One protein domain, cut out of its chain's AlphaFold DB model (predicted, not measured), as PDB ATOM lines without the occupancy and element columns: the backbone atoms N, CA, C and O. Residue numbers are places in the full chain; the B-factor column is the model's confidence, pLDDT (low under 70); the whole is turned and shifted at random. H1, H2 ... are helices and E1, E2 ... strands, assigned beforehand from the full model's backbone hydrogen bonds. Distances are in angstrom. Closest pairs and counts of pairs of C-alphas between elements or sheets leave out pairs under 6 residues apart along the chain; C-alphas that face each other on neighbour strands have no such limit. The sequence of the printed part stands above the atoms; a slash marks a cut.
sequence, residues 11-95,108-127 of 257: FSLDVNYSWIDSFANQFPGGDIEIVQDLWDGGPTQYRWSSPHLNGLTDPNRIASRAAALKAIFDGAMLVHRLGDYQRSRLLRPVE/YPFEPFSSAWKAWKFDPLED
ATOM      1  N   PHE A  11     136.712 137.104 123.768       91.44
ATOM      2  CA  PHE A  11     135.842 136.049 123.249       91.44
ATOM      3  C   PHE A  11     135.731 134.945 124.285       91.44
ATOM      4  O   PHE A  11     136.755 134.504 124.807       91.44
ATOM      5  N   SER A  12     134.523 134.460 124.564       89.00
ATOM      6  CA  SER A  12     134.380 133.328 125.482       89.00
ATOM      7  C   SER A  12     135.067 132.085 124.919       89.00
ATOM      8  O   SER A  12     135.008 131.810 123.715       89.00
ATOM      9  N   LEU A  13     135.715 131.335 125.807       87.81
ATOM     10  CA  LEU A  13     136.291 130.034 125.514       87.81
ATOM     11  C   LEU A  13     135.400 128.927 126.064       87.81
ATOM     12  O   LEU A  13     135.016 128.953 127.229       87.81
ATOM     13  N   ASP A  14     135.146 127.923 125.232       83.19
ATOM     14  CA  ASP A  14     134.555 126.659 125.666       83.19
ATOM     15  C   ASP A  14     135.676 125.685 126.059       83.19
ATOM     16  O   ASP A  14     136.379 125.149 125.195       83.19
ATOM     17  N   VAL A  15     135.942 125.565 127.361       80.81
ATOM     18  CA  VAL A  15     137.131 124.897 127.917       80.81
ATOM     19  C   VAL A  15     136.791 124.070 129.152       80.81
ATOM     20  O   VAL A  15     135.984 124.467 129.986       80.81
ATOM     21  N   ASN A  16     137.478 122.935 129.303       66.94
ATOM     22  CA  ASN A  16     137.403 122.109 130.507       66.94
ATOM     23  C   ASN A  16     138.325 122.656 131.609       66.94
ATOM     24  O   ASN A  16     139.495 122.959 131.371       66.94
ATOM     25  N   TYR A  17     137.792 122.731 132.830       66.12
ATOM     26  CA  TYR A  17     138.306 123.543 133.940       66.12
ATOM     27  C   TYR A  17     139.728 123.223 134.439       66.12
ATOM     28  O   TYR A  17     140.367 124.089 135.027       66.12
ATOM     29  N   SER A  18     140.255 122.010 134.241       71.19
ATOM     30  CA  SER A  18     141.435 121.565 135.004       71.19
ATOM     31  C   SER A  18     142.764 122.179 134.554       71.19
ATOM     32  O   SER A  18     143.570 122.566 135.397       71.19
ATOM     33  N   TRP A  19     143.028 122.283 133.248       82.56
ATOM     34  CA  TRP A  19     144.327 122.776 132.766       82.56
ATOM     35  C   TRP A  19     144.335 124.285 132.522       82.56
ATOM     36  O   TRP A  19     145.374 124.926 132.703       82.56
ATOM     37  N   ILE A  20     143.199 124.853 132.105       86.62
ATOM     38  CA  ILE A  20     143.161 126.250 131.676       86.62
ATOM     39  C   ILE A  20     143.291 127.220 132.845       86.62
ATOM     40  O   ILE A  20     143.829 128.300 132.654       86.62
ATOM     41  N   ASP A  21     142.896 126.828 134.057       84.06
ATOM     42  CA  ASP A  21     143.098 127.675 135.228       84.06
ATOM     43  C   ASP A  21     144.585 127.887 135.532       84.06
ATOM     44  O   ASP A  21     145.074 129.016 135.624       84.06
ATOM     45  N   SER A  22     145.333 126.782 135.597       83.00
ATOM     46  CA  SER A  22     146.786 126.821 135.784       83.00
ATOM     47  C   SER A  22     147.457 127.585 134.647       83.00
ATOM     48  O   SER A  22     148.352 128.394 134.890       83.00
ATOM     49  N   PHE A  23     146.991 127.377 133.413       85.19
ATOM     50  CA  PHE A  23     147.498 128.093 132.251       85.19
ATOM     51  C   PHE A  23     147.207 129.594 132.330       85.19
ATOM     52  O   PHE A  23     148.133 130.378 132.211       85.19
ATOM     53  N   ALA A  24     145.974 130.025 132.597       85.88
ATOM     54  CA  ALA A  24     145.602 131.440 132.672       85.88
ATOM     55  C   ALA A  24     146.397 132.199 133.745       85.88
ATOM     56  O   ALA A  24     146.797 133.342 133.538       85.88
ATOM     57  N   ASN A  25     146.687 131.542 134.871       81.69
ATOM     58  CA  ASN A  25     147.470 132.130 135.955       81.69
ATOM     59  C   ASN A  25     148.976 132.220 135.645       81.69
ATOM     60  O   ASN A  25     149.659 133.105 136.166       81.69
ATOM     61  N   GLN A  26     149.507 131.299 134.835       81.31
ATOM     62  CA  GLN A  26     150.951 131.154 134.617       81.31
ATOM     63  C   GLN A  26     151.415 131.580 133.225       81.31
ATOM     64  O   GLN A  26     152.614 131.797 133.055       81.31
ATOM     65  N   PHE A  27     150.508 131.700 132.252       86.69
ATOM     66  CA  PHE A  27     150.814 131.990 130.858       86.69
ATOM     67  C   PHE A  27     151.339 133.425 130.722       86.69
ATOM     68  O   PHE A  27     150.582 134.389 130.850       86.69
ATOM     69  N   PRO A  28     152.647 133.592 130.485       81.19
ATOM     70  CA  PRO A  28     153.271 134.884 130.286       81.19
ATOM     71  C   PRO A  28     153.220 135.255 128.802       81.19
ATOM     72  O   PRO A  28     153.158 134.388 127.936       81.19
ATOM     73  N   GLY A  29     153.300 136.536 128.474       80.94
ATOM     74  CA  GLY A  29     153.410 136.986 127.087       80.94
ATOM     75  C   GLY A  29     152.629 138.263 126.838       80.94
ATOM     76  O   GLY A  29     151.875 138.710 127.697       80.94
ATOM     77  N   GLY A  30     152.843 138.856 125.664       87.50
ATOM     78  CA  GLY A  30     152.169 140.090 125.244       87.50
ATOM     79  C   GLY A  30     151.299 139.935 123.995       87.50
ATOM     80  O   GLY A  30     150.770 140.930 123.508       87.50
ATOM     81  N   ASP A  31     151.171 138.720 123.454       93.56
ATOM     82  CA  ASP A  31     150.435 138.468 122.209       93.56
ATOM     83  C   ASP A  31     148.995 138.013 122.459       93.56
ATOM     84  O   ASP A  31     148.098 138.348 121.684       93.56
ATOM     85  N   ILE A  32     148.766 137.245 123.527       93.38
ATOM     86  CA  ILE A  32     147.480 136.633 123.879       93.38
ATOM     87  C   ILE A  32     147.314 136.681 125.393       93.38
ATOM     88  O   ILE A  32     148.265 136.420 126.125       93.38
ATOM     89  N   GLU A  33     146.092 136.949 125.844       90.88
ATOM     90  CA  GLU A  33     145.705 136.871 127.250       90.88
ATOM     91  C   GLU A  33     144.508 135.921 127.409       90.88
ATOM     92  O   GLU A  33     143.552 135.967 126.631       90.88
ATOM     93  N   ILE A  34     144.572 135.056 128.426       90.81
ATOM     94  CA  ILE A  34     143.426 134.275 128.900       90.81
ATOM     95  C   ILE A  34     142.929 134.938 130.180       90.81
ATOM     96  O   ILE A  34     143.598 134.896 131.212       90.81
ATOM     97  N   VAL A  35     141.767 135.576 130.109       88.81
ATOM     98  CA  VAL A  35     141.175 136.323 131.218       88.81
ATOM     99  C   VAL A  35     140.205 135.417 131.965       88.81
ATOM    100  O   VAL A  35     139.279 134.870 131.368       88.81
ATOM    101  N   GLN A  36     140.417 135.263 133.270       88.62
ATOM    102  CA  GLN A  36     139.446 134.639 134.168       88.62
ATOM    103  C   GLN A  36     138.299 135.605 134.441       88.62
ATOM    104  O   GLN A  36     138.520 136.743 134.859       88.62
ATOM    105  N   ASP A  37     137.087 135.114 134.249       85.12
ATOM    106  CA  ASP A  37     135.846 135.776 134.602       85.12
ATOM    107  C   ASP A  37     135.222 135.027 135.784       85.12
ATOM    108  O   ASP A  37     134.659 133.938 135.640       85.12
ATOM    109  N   LEU A  38     135.441 135.580 136.978       83.69
ATOM    110  CA  LEU A  38     135.006 135.003 138.246       83.69
ATOM    111  C   LEU A  38     133.594 135.496 138.547       83.69
ATOM    112  O   LEU A  38     133.366 136.698 138.655       83.69
ATOM    113  N   TRP A  39     132.653 134.564 138.667       78.81
ATOM    114  CA  TRP A  39     131.269 134.851 139.026       78.81
ATOM    115  C   TRP A  39     130.983 134.214 140.383       78.81
ATOM    116  O   TRP A  39     131.135 133.003 140.530       78.81
ATOM    117  N   ASP A  40     130.521 135.007 141.352       74.81
ATOM    118  CA  ASP A  40     130.358 134.595 142.759       74.81
ATOM    119  C   ASP A  40     129.411 133.393 142.979       74.81
ATOM    120  O   ASP A  40     129.402 132.798 144.054       74.81
ATOM    121  N   GLY A  41     128.623 133.005 141.969       78.94
ATOM    122  CA  GLY A  41     127.689 131.873 142.024       78.94
ATOM    123  C   GLY A  41     127.823 130.862 140.883       78.94
ATOM    124  O   GLY A  41     126.919 130.047 140.699       78.94
ATOM    125  N   GLY A  42     128.895 130.924 140.088       81.19
ATOM    126  CA  GLY A  42     129.066 130.086 138.901       81.19
ATOM    127  C   GLY A  42     130.478 129.518 138.758       81.19
ATOM    128  O   GLY A  42     131.403 129.957 139.439       81.19
ATOM    129  N   PRO A  43     130.667 128.526 137.873       82.69
ATOM    130  CA  PRO A  43     132.005 128.070 137.533       82.69
ATOM    131  C   PRO A  43     132.792 129.199 136.851       82.69
ATOM    132  O   PRO A  43     132.224 129.972 136.078       82.69
ATOM    133  N   THR A  44     134.102 129.268 137.110       86.25
ATOM    134  CA  THR A  44     135.002 130.233 136.462       86.25
ATOM    135  C   THR A  44     134.895 130.120 134.948       86.25
ATOM    136  O   THR A  44     135.125 129.050 134.381       86.25
ATOM    137  N   GLN A  45     134.585 131.231 134.289       87.69
ATOM    138  CA  GLN A  45     134.611 131.312 132.836       87.69
ATOM    139  C   GLN A  45     135.958 131.863 132.371       87.69
ATOM    140  O   GLN A  45     136.638 132.598 133.089       87.69
ATOM    141  N   TYR A  46     136.357 131.507 131.153       89.75
ATOM    142  CA  TYR A  46     137.604 131.980 130.563       89.75
ATOM    143  C   TYR A  46     137.304 132.707 129.264       89.75
ATOM    144  O   TYR A  46     136.514 132.246 128.436       89.75
ATOM    145  N   ARG A  47     137.966 133.843 129.073       91.19
ATOM    146  CA  ARG A  47     137.900 134.630 127.845       91.19
ATOM    147  C   ARG A  47     139.272 134.660 127.195       91.19
ATOM    148  O   ARG A  47     140.285 134.791 127.872       91.19
ATOM    149  N   TRP A  48     139.310 134.551 125.879       93.44
ATOM    150  CA  TRP A  48     140.509 134.736 125.075       93.44
ATOM    151  C   TRP A  48     140.534 136.156 124.531       93.44
ATOM    152  O   TRP A  48     139.519 136.661 124.050       93.44
ATOM    153  N   SER A  49     141.689 136.805 124.578       93.88
ATOM    154  CA  SER A  49     141.868 138.144 124.030       93.88
ATOM    155  C   SER A  49     143.276 138.336 123.477       93.88
ATOM    156  O   SER A  49     144.187 137.545 123.725       93.88
ATOM    157  N   SER A  50     143.455 139.408 122.709       95.12
ATOM    158  CA  SER A  50     144.755 139.805 122.192       95.12
ATOM    159  C   SER A  50     144.843 141.321 121.966       95.12
ATOM    160  O   SER A  50     143.967 141.903 121.313       95.12
ATOM    161  N   PRO A  51     145.949 141.974 122.377       94.25
ATOM    162  CA  PRO A  51     146.193 143.381 122.069       94.25
ATOM    163  C   PRO A  51     146.353 143.656 120.564       94.25
ATOM    164  O   PRO A  51     146.223 144.804 120.128       94.25
ATOM    165  N   HIS A  52     146.575 142.630 119.730       95.50
ATOM    166  CA  HIS A  52     146.619 142.782 118.269       95.50
ATOM    167  C   HIS A  52     145.259 143.151 117.649       95.50
ATOM    168  O   HIS A  52     145.200 143.534 116.473       95.50
ATOM    169  N   LEU A  53     144.176 143.076 118.427       94.62
ATOM    170  CA  LEU A  53     142.823 143.430 118.003       94.62
ATOM    171  C   LEU A  53     142.468 144.895 118.298       94.62
ATOM    172  O   LEU A  53     141.558 145.439 117.685       94.62
ATOM    173  N   ASN A  54     143.208 145.580 119.177       92.94
ATOM    174  CA  ASN A  54     142.832 146.899 119.711       92.94
ATOM    175  C   ASN A  54     142.718 148.033 118.678       92.94
ATOM    176  O   ASN A  54     142.077 149.055 118.942       92.94
ATOM    177  N   GLY A  55     143.402 147.891 117.542       90.69
ATOM    178  CA  GLY A  55     143.373 148.857 116.441       90.69
ATOM    179  C   GLY A  55     142.280 148.588 115.407       90.69
ATOM    180  O   GLY A  55     142.194 149.325 114.430       90.69
ATOM    181  N   LEU A  56     141.494 147.523 115.574       91.81
ATOM    182  CA  LEU A  56     140.436 147.147 114.646       91.81
ATOM    183  C   LEU A  56     139.072 147.619 115.154       91.81
ATOM    184  O   LEU A  56     138.793 147.572 116.352       91.81
ATOM    185  N   THR A  57     138.239 148.048 114.210       90.31
ATOM    186  CA  THR A  57     136.847 148.468 114.430       90.31
ATOM    187  C   THR A  57     135.861 147.689 113.566       90.31
ATOM    188  O   THR A  57     134.716 147.527 113.961       90.31
ATOM    189  N   ASP A  58     136.299 147.196 112.404       88.50
ATOM    190  CA  ASP A  58     135.490 146.368 111.509       88.50
ATOM    191  C   ASP A  58     135.353 144.932 112.061       88.50
ATOM    192  O   ASP A  58     136.375 144.242 112.186       88.50
ATOM    193  N   PRO A  59     134.125 144.460 112.362       87.62
ATOM    194  CA  PRO A  59     133.869 143.120 112.890       87.62
ATOM    195  C   PRO A  59     134.496 141.993 112.068       87.62
ATOM    196  O   PRO A  59     135.113 141.083 112.623       87.62
ATOM    197  N   ASN A  60     134.430 142.070 110.739       86.25
ATOM    198  CA  ASN A  60     134.952 141.004 109.880       86.25
ATOM    199  C   ASN A  60     136.478 140.900 109.972       86.25
ATOM    200  O   ASN A  60     137.035 139.807 110.106       86.25
ATOM    201  N   ARG A  61     137.173 142.043 110.004       89.19
ATOM    202  CA  ARG A  61     138.618 142.087 110.275       89.19
ATOM    203  C   ARG A  61     138.975 141.591 111.672       89.19
ATOM    204  O   ARG A  61     140.015 140.948 111.822       89.19
ATOM    205  N   ILE A  62     138.148 141.873 112.678       91.44
ATOM    206  CA  ILE A  62     138.350 141.390 114.051       91.44
ATOM    207  C   ILE A  62     138.241 139.868 114.098       91.44
ATOM    208  O   ILE A  62     139.176 139.227 114.575       91.44
ATOM    209  N   ALA A  63     137.168 139.283 113.555       89.50
ATOM    210  CA  ALA A  63     136.997 137.831 113.513       89.50
ATOM    211  C   ALA A  63     138.106 137.139 112.720       89.50
ATOM    212  O   ALA A  63     138.674 136.163 113.207       89.50
ATOM    213  N   SER A  64     138.464 137.662 111.543       90.25
ATOM    214  CA  SER A  64     139.533 137.090 110.718       90.25
ATOM    215  C   SER A  64     140.889 137.117 111.439       90.25
ATOM    216  O   SER A  64     141.581 136.096 111.511       90.25
ATOM    217  N   ARG A  65     141.258 138.245 112.070       93.81
ATOM    218  CA  ARG A  65     142.505 138.327 112.849       93.81
ATOM    219  C   ARG A  65     142.462 137.452 114.102       93.81
ATOM    220  O   ARG A  65     143.461 136.801 114.402       93.81
ATOM    221  N   ALA A  66     141.338 137.412 114.817       94.06
ATOM    222  CA  ALA A  66     141.166 136.554 115.986       94.06
ATOM    223  C   ALA A  66     141.298 135.071 115.609       94.06
ATOM    224  O   ALA A  66     142.030 134.344 116.275       94.06
ATOM    225  N   ALA A  67     140.691 134.641 114.498       92.88
ATOM    226  CA  ALA A  67     140.834 133.285 113.970       92.88
ATOM    227  C   ALA A  67     142.296 132.959 113.620       92.88
ATOM    228  O   ALA A  67     142.791 131.891 113.979       92.88
ATOM    229  N   ALA A  68     143.021 133.889 112.988       95.38
ATOM    230  CA  ALA A  68     144.429 133.692 112.650       95.38
ATOM    231  C   ALA A  68     145.344 133.618 113.882       95.38
ATOM    232  O   ALA A  68     146.189 132.726 113.973       95.38
ATOM    233  N   LEU A  69     145.157 134.506 114.859       96.44
ATOM    234  CA  LEU A  69     145.896 134.467 116.126       96.44
ATOM    235  C   LEU A  69     145.586 133.199 116.923       96.44
ATOM    236  O   LEU A  69     146.501 132.566 117.449       96.44
ATOM    237  N   LYS A  70     144.313 132.798 116.971       95.50
ATOM    238  CA  LYS A  70     143.892 131.565 117.631       95.50
ATOM    239  C   LYS A  70     144.485 130.331 116.959       95.50
ATOM    240  O   LYS A  70     144.933 129.438 117.665       95.50
ATOM    241  N   ALA A  71     144.567 130.299 115.629       96.06
ATOM    242  CA  ALA A  71     145.233 129.215 114.914       96.06
ATOM    243  C   ALA A  71     146.735 129.154 115.238       96.06
ATOM    244  O   ALA A  71     147.252 128.079 115.516       96.06
ATOM    245  N   ILE A  72     147.447 130.285 115.294       97.69
ATOM    246  CA  ILE A  72     148.862 130.280 115.716       97.69
ATOM    247  C   ILE A  72     149.003 129.776 117.161       97.69
ATOM    248  O   ILE A  72     149.880 128.958 117.440       97.69
ATOM    249  N   PHE A  73     148.125 130.216 118.065       97.12
ATOM    250  CA  PHE A  73     148.087 129.743 119.451       97.12
ATOM    251  C   PHE A  73     147.842 128.240 119.555       97.12
ATOM    252  O   PHE A  73     148.593 127.544 120.232       97.12
ATOM    253  N   ASP A  74     146.832 127.730 118.854       96.44
ATOM    254  CA  ASP A  74     146.504 126.307 118.858       96.44
ATOM    255  C   ASP A  74     147.641 125.473 118.269       96.44
ATOM    256  O   ASP A  74     147.969 124.422 118.814       96.44
ATOM    257  N   GLY A  75     148.307 125.958 117.217       98.19
ATOM    258  CA  GLY A  75     149.510 125.326 116.687       98.19
ATOM    259  C   GLY A  75     150.646 125.277 117.708       98.19
ATOM    260  O   GLY A  75     151.277 124.236 117.878       98.19
ATOM    261  N   ALA A  76     150.884 126.373 118.430       98.19
ATOM    262  CA  ALA A  76     151.901 126.424 119.478       98.19
ATOM    263  C   ALA A  76     151.572 125.482 120.649       98.19
ATOM    264  O   ALA A  76     152.467 124.798 121.149       98.19
ATOM    265  N   MET A  77     150.299 125.391 121.045       96.69
ATOM    266  CA  MET A  77     149.819 124.438 122.049       96.69
ATOM    267  C   MET A  77     149.995 122.988 121.587       96.69
ATOM    268  O   MET A  77     150.519 122.176 122.347       96.69
ATOM    269  N   LEU A  78     149.629 122.666 120.340       97.88
ATOM    270  CA  LEU A  78     149.805 121.327 119.768       97.88
ATOM    271  C   LEU A  78     151.281 120.921 119.731       97.88
ATOM    272  O   LEU A  78     151.603 119.811 120.149       97.88
ATOM    273  N   VAL A  79     152.187 121.809 119.306       98.50
ATOM    274  CA  VAL A  79     153.637 121.541 119.340       98.50
ATOM    275  C   VAL A  79     154.111 121.323 120.776       98.50
ATOM    276  O   VAL A  79     154.769 120.325 121.059       98.50
ATOM    277  N   HIS A  80     153.761 122.228 121.694       96.56
ATOM    278  CA  HIS A  80     154.201 122.150 123.088       96.56
ATOM    279  C   HIS A  80     153.720 120.871 123.788       96.56
ATOM    280  O   HIS A  80     154.472 120.269 124.553       96.56
ATOM    281  N   ARG A  81     152.481 120.451 123.521       95.75
ATOM    282  CA  ARG A  81     151.848 119.280 124.141       95.75
ATOM    283  C   ARG A  81     152.017 118.001 123.321       95.75
ATOM    284  O   ARG A  81     151.419 116.988 123.660       95.75
ATOM    285  N   LEU A  82     152.808 118.033 122.244       97.19
ATOM    286  CA  LEU A  82     153.015 116.902 121.331       97.19
ATOM    287  C   LEU A  82     151.691 116.265 120.861       97.19
ATOM    288  O   LEU A  82     151.561 115.044 120.788       97.19
ATOM    289  N   GLY A  83     150.710 117.115 120.553       95.56
ATOM    290  CA  GLY A  83     149.371 116.735 120.104       95.56
ATOM    291  C   GLY A  83     148.358 116.475 121.221       95.56
ATOM    292  O   GLY A  83     147.173 116.362 120.924       95.56
ATOM    293  N   ASP A  84     148.773 116.437 122.492       93.62
ATOM    294  CA  ASP A  84     147.875 116.281 123.647       93.62
ATOM    295  C   ASP A  84     147.236 117.622 124.056       93.62
ATOM    296  O   ASP A  84     147.467 118.189 125.131       93.62
ATOM    297  N   TYR A  85     146.486 118.199 123.121       92.56
ATOM    298  CA  TYR A  85     145.768 119.451 123.310       92.56
ATOM    299  C   TYR A  85     144.459 119.438 122.528       92.56
ATOM    300  O   TYR A  85     144.441 119.302 121.306       92.56
ATOM    301  N   GLN A  86     143.356 119.633 123.246       88.81
ATOM    302  CA  GLN A  86     142.042 119.803 122.647       88.81
ATOM    303  C   GLN A  86     141.779 121.288 122.394       88.81
ATOM    304  O   GLN A  86     141.692 122.088 123.326       88.81
ATOM    305  N   ARG A  87     141.631 121.649 121.117       88.94
ATOM    306  CA  ARG A  87     141.359 123.026 120.698       88.94
ATOM    307  C   ARG A  87     139.986 123.480 121.195       88.94
ATOM    308  O   ARG A  87     138.972 122.857 120.889       88.94
ATOM    309  N   SER A  88     139.953 124.610 121.893       86.81
ATOM    310  CA  SER A  88     138.715 125.331 122.196       86.81
ATOM    311  C   SER A  88     138.327 126.253 121.043       86.81
ATOM    312  O   SER A  88     139.188 126.794 120.344       86.81
ATOM    313  N   ARG A  89     137.027 126.453 120.833       85.56
ATOM    314  CA  ARG A  89     136.533 127.416 119.840       85.56
ATOM    315  C   ARG A  89     136.416 128.797 120.473       85.56
ATOM    316  O   ARG A  89     136.061 128.909 121.644       85.56
ATOM    317  N   LEU A  90     136.693 129.833 119.681       87.25
ATOM    318  CA  LEU A  90     136.259 131.180 120.036       87.25
ATOM    319  C   LEU A  90     134.747 131.251 119.844       87.25
ATOM    320  O   LEU A  90     134.232 130.882 118.785       87.25
ATOM    321  N   LEU A  91     134.050 131.697 120.881       84.75
ATOM    322  CA  LEU A  91     132.629 132.009 120.816       84.75
ATOM    323  C   LEU A  91     132.439 133.502 120.504       84.75
ATOM    324  O   LEU A  91     133.371 134.200 120.105       84.75
ATOM    325  N   ARG A  92     131.207 133.995 120.653       77.81
ATOM    326  CA  ARG A  92     130.866 135.408 120.435       77.81
ATOM    327  C   ARG A  92     131.705 136.323 121.342       77.81
ATOM    328  O   ARG A  92     132.057 135.901 122.449       77.81
ATOM    329  N   PRO A  93     132.029 137.551 120.902       81.38
ATOM    330  CA  PRO A  93     132.708 138.485 121.779       81.38
ATOM    331  C   PRO A  93     131.809 138.894 122.941       81.38
ATOM    332  O   PRO A  93     130.600 139.055 122.773       81.38
ATOM    333  N   VAL A  94     132.409 139.067 124.114       76.62
ATOM    334  CA  VAL A  94     131.662 139.274 125.363       76.62
ATOM    335  C   VAL A  94     131.196 140.720 125.504       76.62
ATOM    336  O   VAL A  94     130.081 140.968 125.952       76.62
ATOM    337  N   GLU A  95     132.019 141.683 125.087       73.94
ATOM    338  CA  GLU A  95     131.727 143.116 125.228       73.94
ATOM    339  C   GLU A  95     130.810 143.676 124.125       73.94
ATOM    340  O   GLU A  95     130.325 144.799 124.242       73.94
ATOM    341  N   TYR A 108     142.054 134.368 103.686       75.25
ATOM    342  CA  TYR A 108     143.279 134.772 103.001       75.25
ATOM    343  C   TYR A 108     143.062 136.063 102.189       75.25
ATOM    344  O   TYR A 108     142.045 136.177 101.506       75.25
ATOM    345  N   PRO A 109     144.037 136.993 102.176       78.25
ATOM    346  CA  PRO A 109     145.220 137.031 103.037       78.25
ATOM    347  C   PRO A 109     144.854 137.451 104.471       78.25
ATOM    348  O   PRO A 109     144.102 138.403 104.665       78.25
ATOM    349  N   PHE A 110     145.433 136.793 105.479       79.31
ATOM    350  CA  PHE A 110     145.333 137.237 106.874       79.31
ATOM    351  C   PHE A 110     146.672 137.810 107.345       79.31
ATOM    352  O   PHE A 110     147.745 137.331 106.980       79.31
ATOM    353  N   GLU A 111     146.598 138.808 108.224       89.12
ATOM    354  CA  GLU A 111     147.742 139.314 108.981       89.12
ATOM    355  C   GLU A 111     147.422 139.154 110.477       89.12
ATOM    356  O   GLU A 111     146.634 139.946 111.021       89.12
ATOM    357  N   PRO A 112     147.961 138.106 111.135       93.50
ATOM    358  CA  PRO A 112     147.582 137.760 112.501       93.50
ATOM    359  C   PRO A 112     148.078 138.821 113.485       93.50
ATOM    360  O   PRO A 112     147.358 139.221 114.397       93.50
ATOM    361  N   PHE A 113     149.282 139.345 113.265       95.88
ATOM    362  CA  PHE A 113     149.902 140.307 114.161       95.88
ATOM    363  C   PHE A 113     149.645 141.738 113.693       95.88
ATOM    364  O   PHE A 113     149.906 142.112 112.552       95.88
ATOM    365  N   SER A 114     149.148 142.585 114.593       94.44
ATOM    366  CA  SER A 114     149.024 144.024 114.328       94.44
ATOM    367  C   SER A 114     150.387 144.638 114.025       94.44
ATOM    368  O   SER A 114     151.274 144.526 114.859       94.44
ATOM    369  N   SER A 115     150.546 145.371 112.920       93.06
ATOM    370  CA  SER A 115     151.807 146.045 112.553       93.06
ATOM    371  C   SER A 115     152.366 146.975 113.642       93.06
ATOM    372  O   SER A 115     153.580 147.179 113.709       93.06
ATOM    373  N   ALA A 116     151.505 147.477 114.535       91.75
ATOM    374  CA  ALA A 116     151.897 148.258 115.706       91.75
ATOM    375  C   ALA A 116     152.818 147.487 116.676       91.75
ATOM    376  O   ALA A 116     153.537 148.119 117.449       91.75
ATOM    377  N   TRP A 117     152.850 146.147 116.608       91.75
ATOM    378  CA  TRP A 117     153.679 145.286 117.460       91.75
ATOM    379  C   TRP A 117     155.169 145.644 117.414       91.75
ATOM    380  O   TRP A 117     155.895 145.512 118.404       91.75
ATOM    381  N   LYS A 118     155.635 146.169 116.277       91.06
ATOM    382  CA  LYS A 118     157.026 146.595 116.097       91.06
ATOM    383  C   LYS A 118     157.432 147.667 117.109       91.06
ATOM    384  O   LYS A 118     158.546 147.606 117.622       91.06
ATOM    385  N   ALA A 119     156.514 148.573 117.448       90.69
ATOM    386  CA  ALA A 119     156.721 149.647 118.418       90.69
ATOM    387  C   ALA A 119     156.358 149.251 119.858       90.69
ATOM    388  O   ALA A 119     156.552 150.041 120.783       90.69
ATOM    389  N   TRP A 120     155.819 148.048 120.077       90.00
ATOM    390  CA  TRP A 120     155.470 147.605 121.419       90.00
ATOM    391  C   TRP A 120     156.707 147.442 122.284       90.00
ATOM    392  O   TRP A 120     157.757 146.961 121.843       90.00
ATOM    393  N   LYS A 121     156.514 147.802 123.547       90.12
ATOM    394  CA  LYS A 121     157.427 147.484 124.626       90.12
ATOM    395  C   LYS A 121     156.751 146.507 125.576       90.12
ATOM    396  O   LYS A 121     155.536 146.594 125.740       90.12
ATOM    397  N   PHE A 122     157.515 145.580 126.127       88.19
ATOM    398  CA  PHE A 122     157.031 144.532 127.015       88.19
ATOM    399  C   PHE A 122     157.354 144.881 128.462       88.19
ATOM    400  O   PHE A 122     158.430 145.404 128.757       88.19
ATOM    401  N   ASP A 123     156.408 144.591 129.346       88.00
ATOM    402  CA  ASP A 123     156.666 144.548 130.780       88.00
ATOM    403  C   ASP A 123     157.524 143.304 131.102       88.00
ATOM    404  O   ASP A 123     157.326 142.260 130.473       88.00
ATOM    405  N   PRO A 124     158.469 143.353 132.060       85.00
ATOM    406  CA  PRO A 124     159.235 142.173 132.471       85.00
ATOM    407  C   PRO A 124     158.373 140.956 132.849       85.00
ATOM    408  O   PRO A 124     158.793 139.811 132.674       85.00
ATOM    409  N   LEU A 125     157.150 141.167 133.340       85.94
ATOM    410  CA  LEU A 125     156.208 140.092 133.642       85.94
ATOM    411  C   LEU A 125     155.690 139.395 132.376       85.94
ATOM    412  O   LEU A 125     155.289 138.230 132.460       85.94
ATOM    413  N   GLU A 126     155.697 140.072 131.225       89.06
ATOM    414  CA  GLU A 126     155.322 139.556 129.899       89.06
ATOM    415  C   GLU A 126     156.471 138.798 129.202       89.06
ATOM    416  O   GLU A 126     156.387 138.561 127.997       89.06
ATOM    417  N   ASP A 127     157.532 138.411 129.923       92.00
ATOM    418  CA  ASP A 127     158.666 137.667 129.358       92.00
ATOM    419  C   ASP A 127     158.209 136.374 128.646       92.00
ATOM    420  O   ASP A 127     157.796 135.417 129.317       92.00
TER     421      ASP A 127
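What this domain is: This is residues 11 to 95 and 108 to 127 of the 257 residues of an uncharacterized protein of Agrobacterium sp. (UniProt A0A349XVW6). A short, strongly twisted sheet has the long helix H2 over its E4 edge and the shorter helix H1 over E2 and E3 at its other edge. H3, beyond a cut in the chain, is away from the sheet and from the other helices. The printed part has 105 residues, with three named helices and four named strands in the order E1, H1, E2, E3, H2, E4, H3; the sheet runs E2, E3, E1, E4, all antiparallel, and the class is mixed, helices and strands. The whole is compact, with a radius of gyration of the C-alphas of 14.2 A, and spans 38 by 29 by 29 A.

Where its parts are: Strand E1 is residues 11 to 13, with C-alpha 11 at (135.842, 136.049, 123.249). Helix H1, residues 17 to 26, is 14.8 A long. Strands E2, residues 33 to 37, and E3, residues 45 to 49, measure 12.3 A and 13.3 A. Helix H2, residues 59 to 80, is the longest at 30.9 A, from C-alpha 59 at (133.869, 143.120, 112.890). Strand E4 is residues 90 to 93, 8.3 A long. Helix H3, residues 115 to 119, ends with C-alpha 119 at (156.721, 149.647, 118.418).

How they stand to each other: E2 and E3 form a hairpin, with N 35 and O 47 2.8 A apart. E1 is the antiparallel neighbour of E3, with N 11 and O 48 at 2.9 A, and of E4, with N 91 and O 12 at 3.0 A. H1 is on the sheet at a height of 9.1 A, over E2 and E3, slantwise to the strands at 51 degrees to E2 on the local plane; its closest C-alphas to E2 are those of Ala 24 and Ile 34, 5.2 A. H2 is on the sheet at a height of 7.4 A, over E4 and along the strands at 25 degrees to E4 on the local plane; the closest C-alphas are those of Ala 67 and Leu 90, 7.9 A. E1, H1, E2, with E3 between the two strands in the sheet, and E3, H2, E4, with E1 between the two strands in the sheet, are split strand-helix-strand units, in each of which a helix links two strands of one sheet that are not neighbours, and each has a right-handed crossover. H1 and H2 are apart, and H3 is not on the sheet. In H2 every O i to N i+4 pair is within hydrogen-bond range, in H1 4 of 6; in H3 0 of 1, with 2 of 2 O i to N i+3 pairs.

The domain as a whole: The farthest C-alphas, those of Gly 41 and Pro 109, are 43.1 A apart. Residues 96 to 107 are not printed, and C-alphas 95 and 108 are 26.4 A apart across this cut, in the link from E4 to H3. Of the links that are printed whole, none is long. Mean pLDDT of the printed part is 88.4; residues 16 to 17 are under 70.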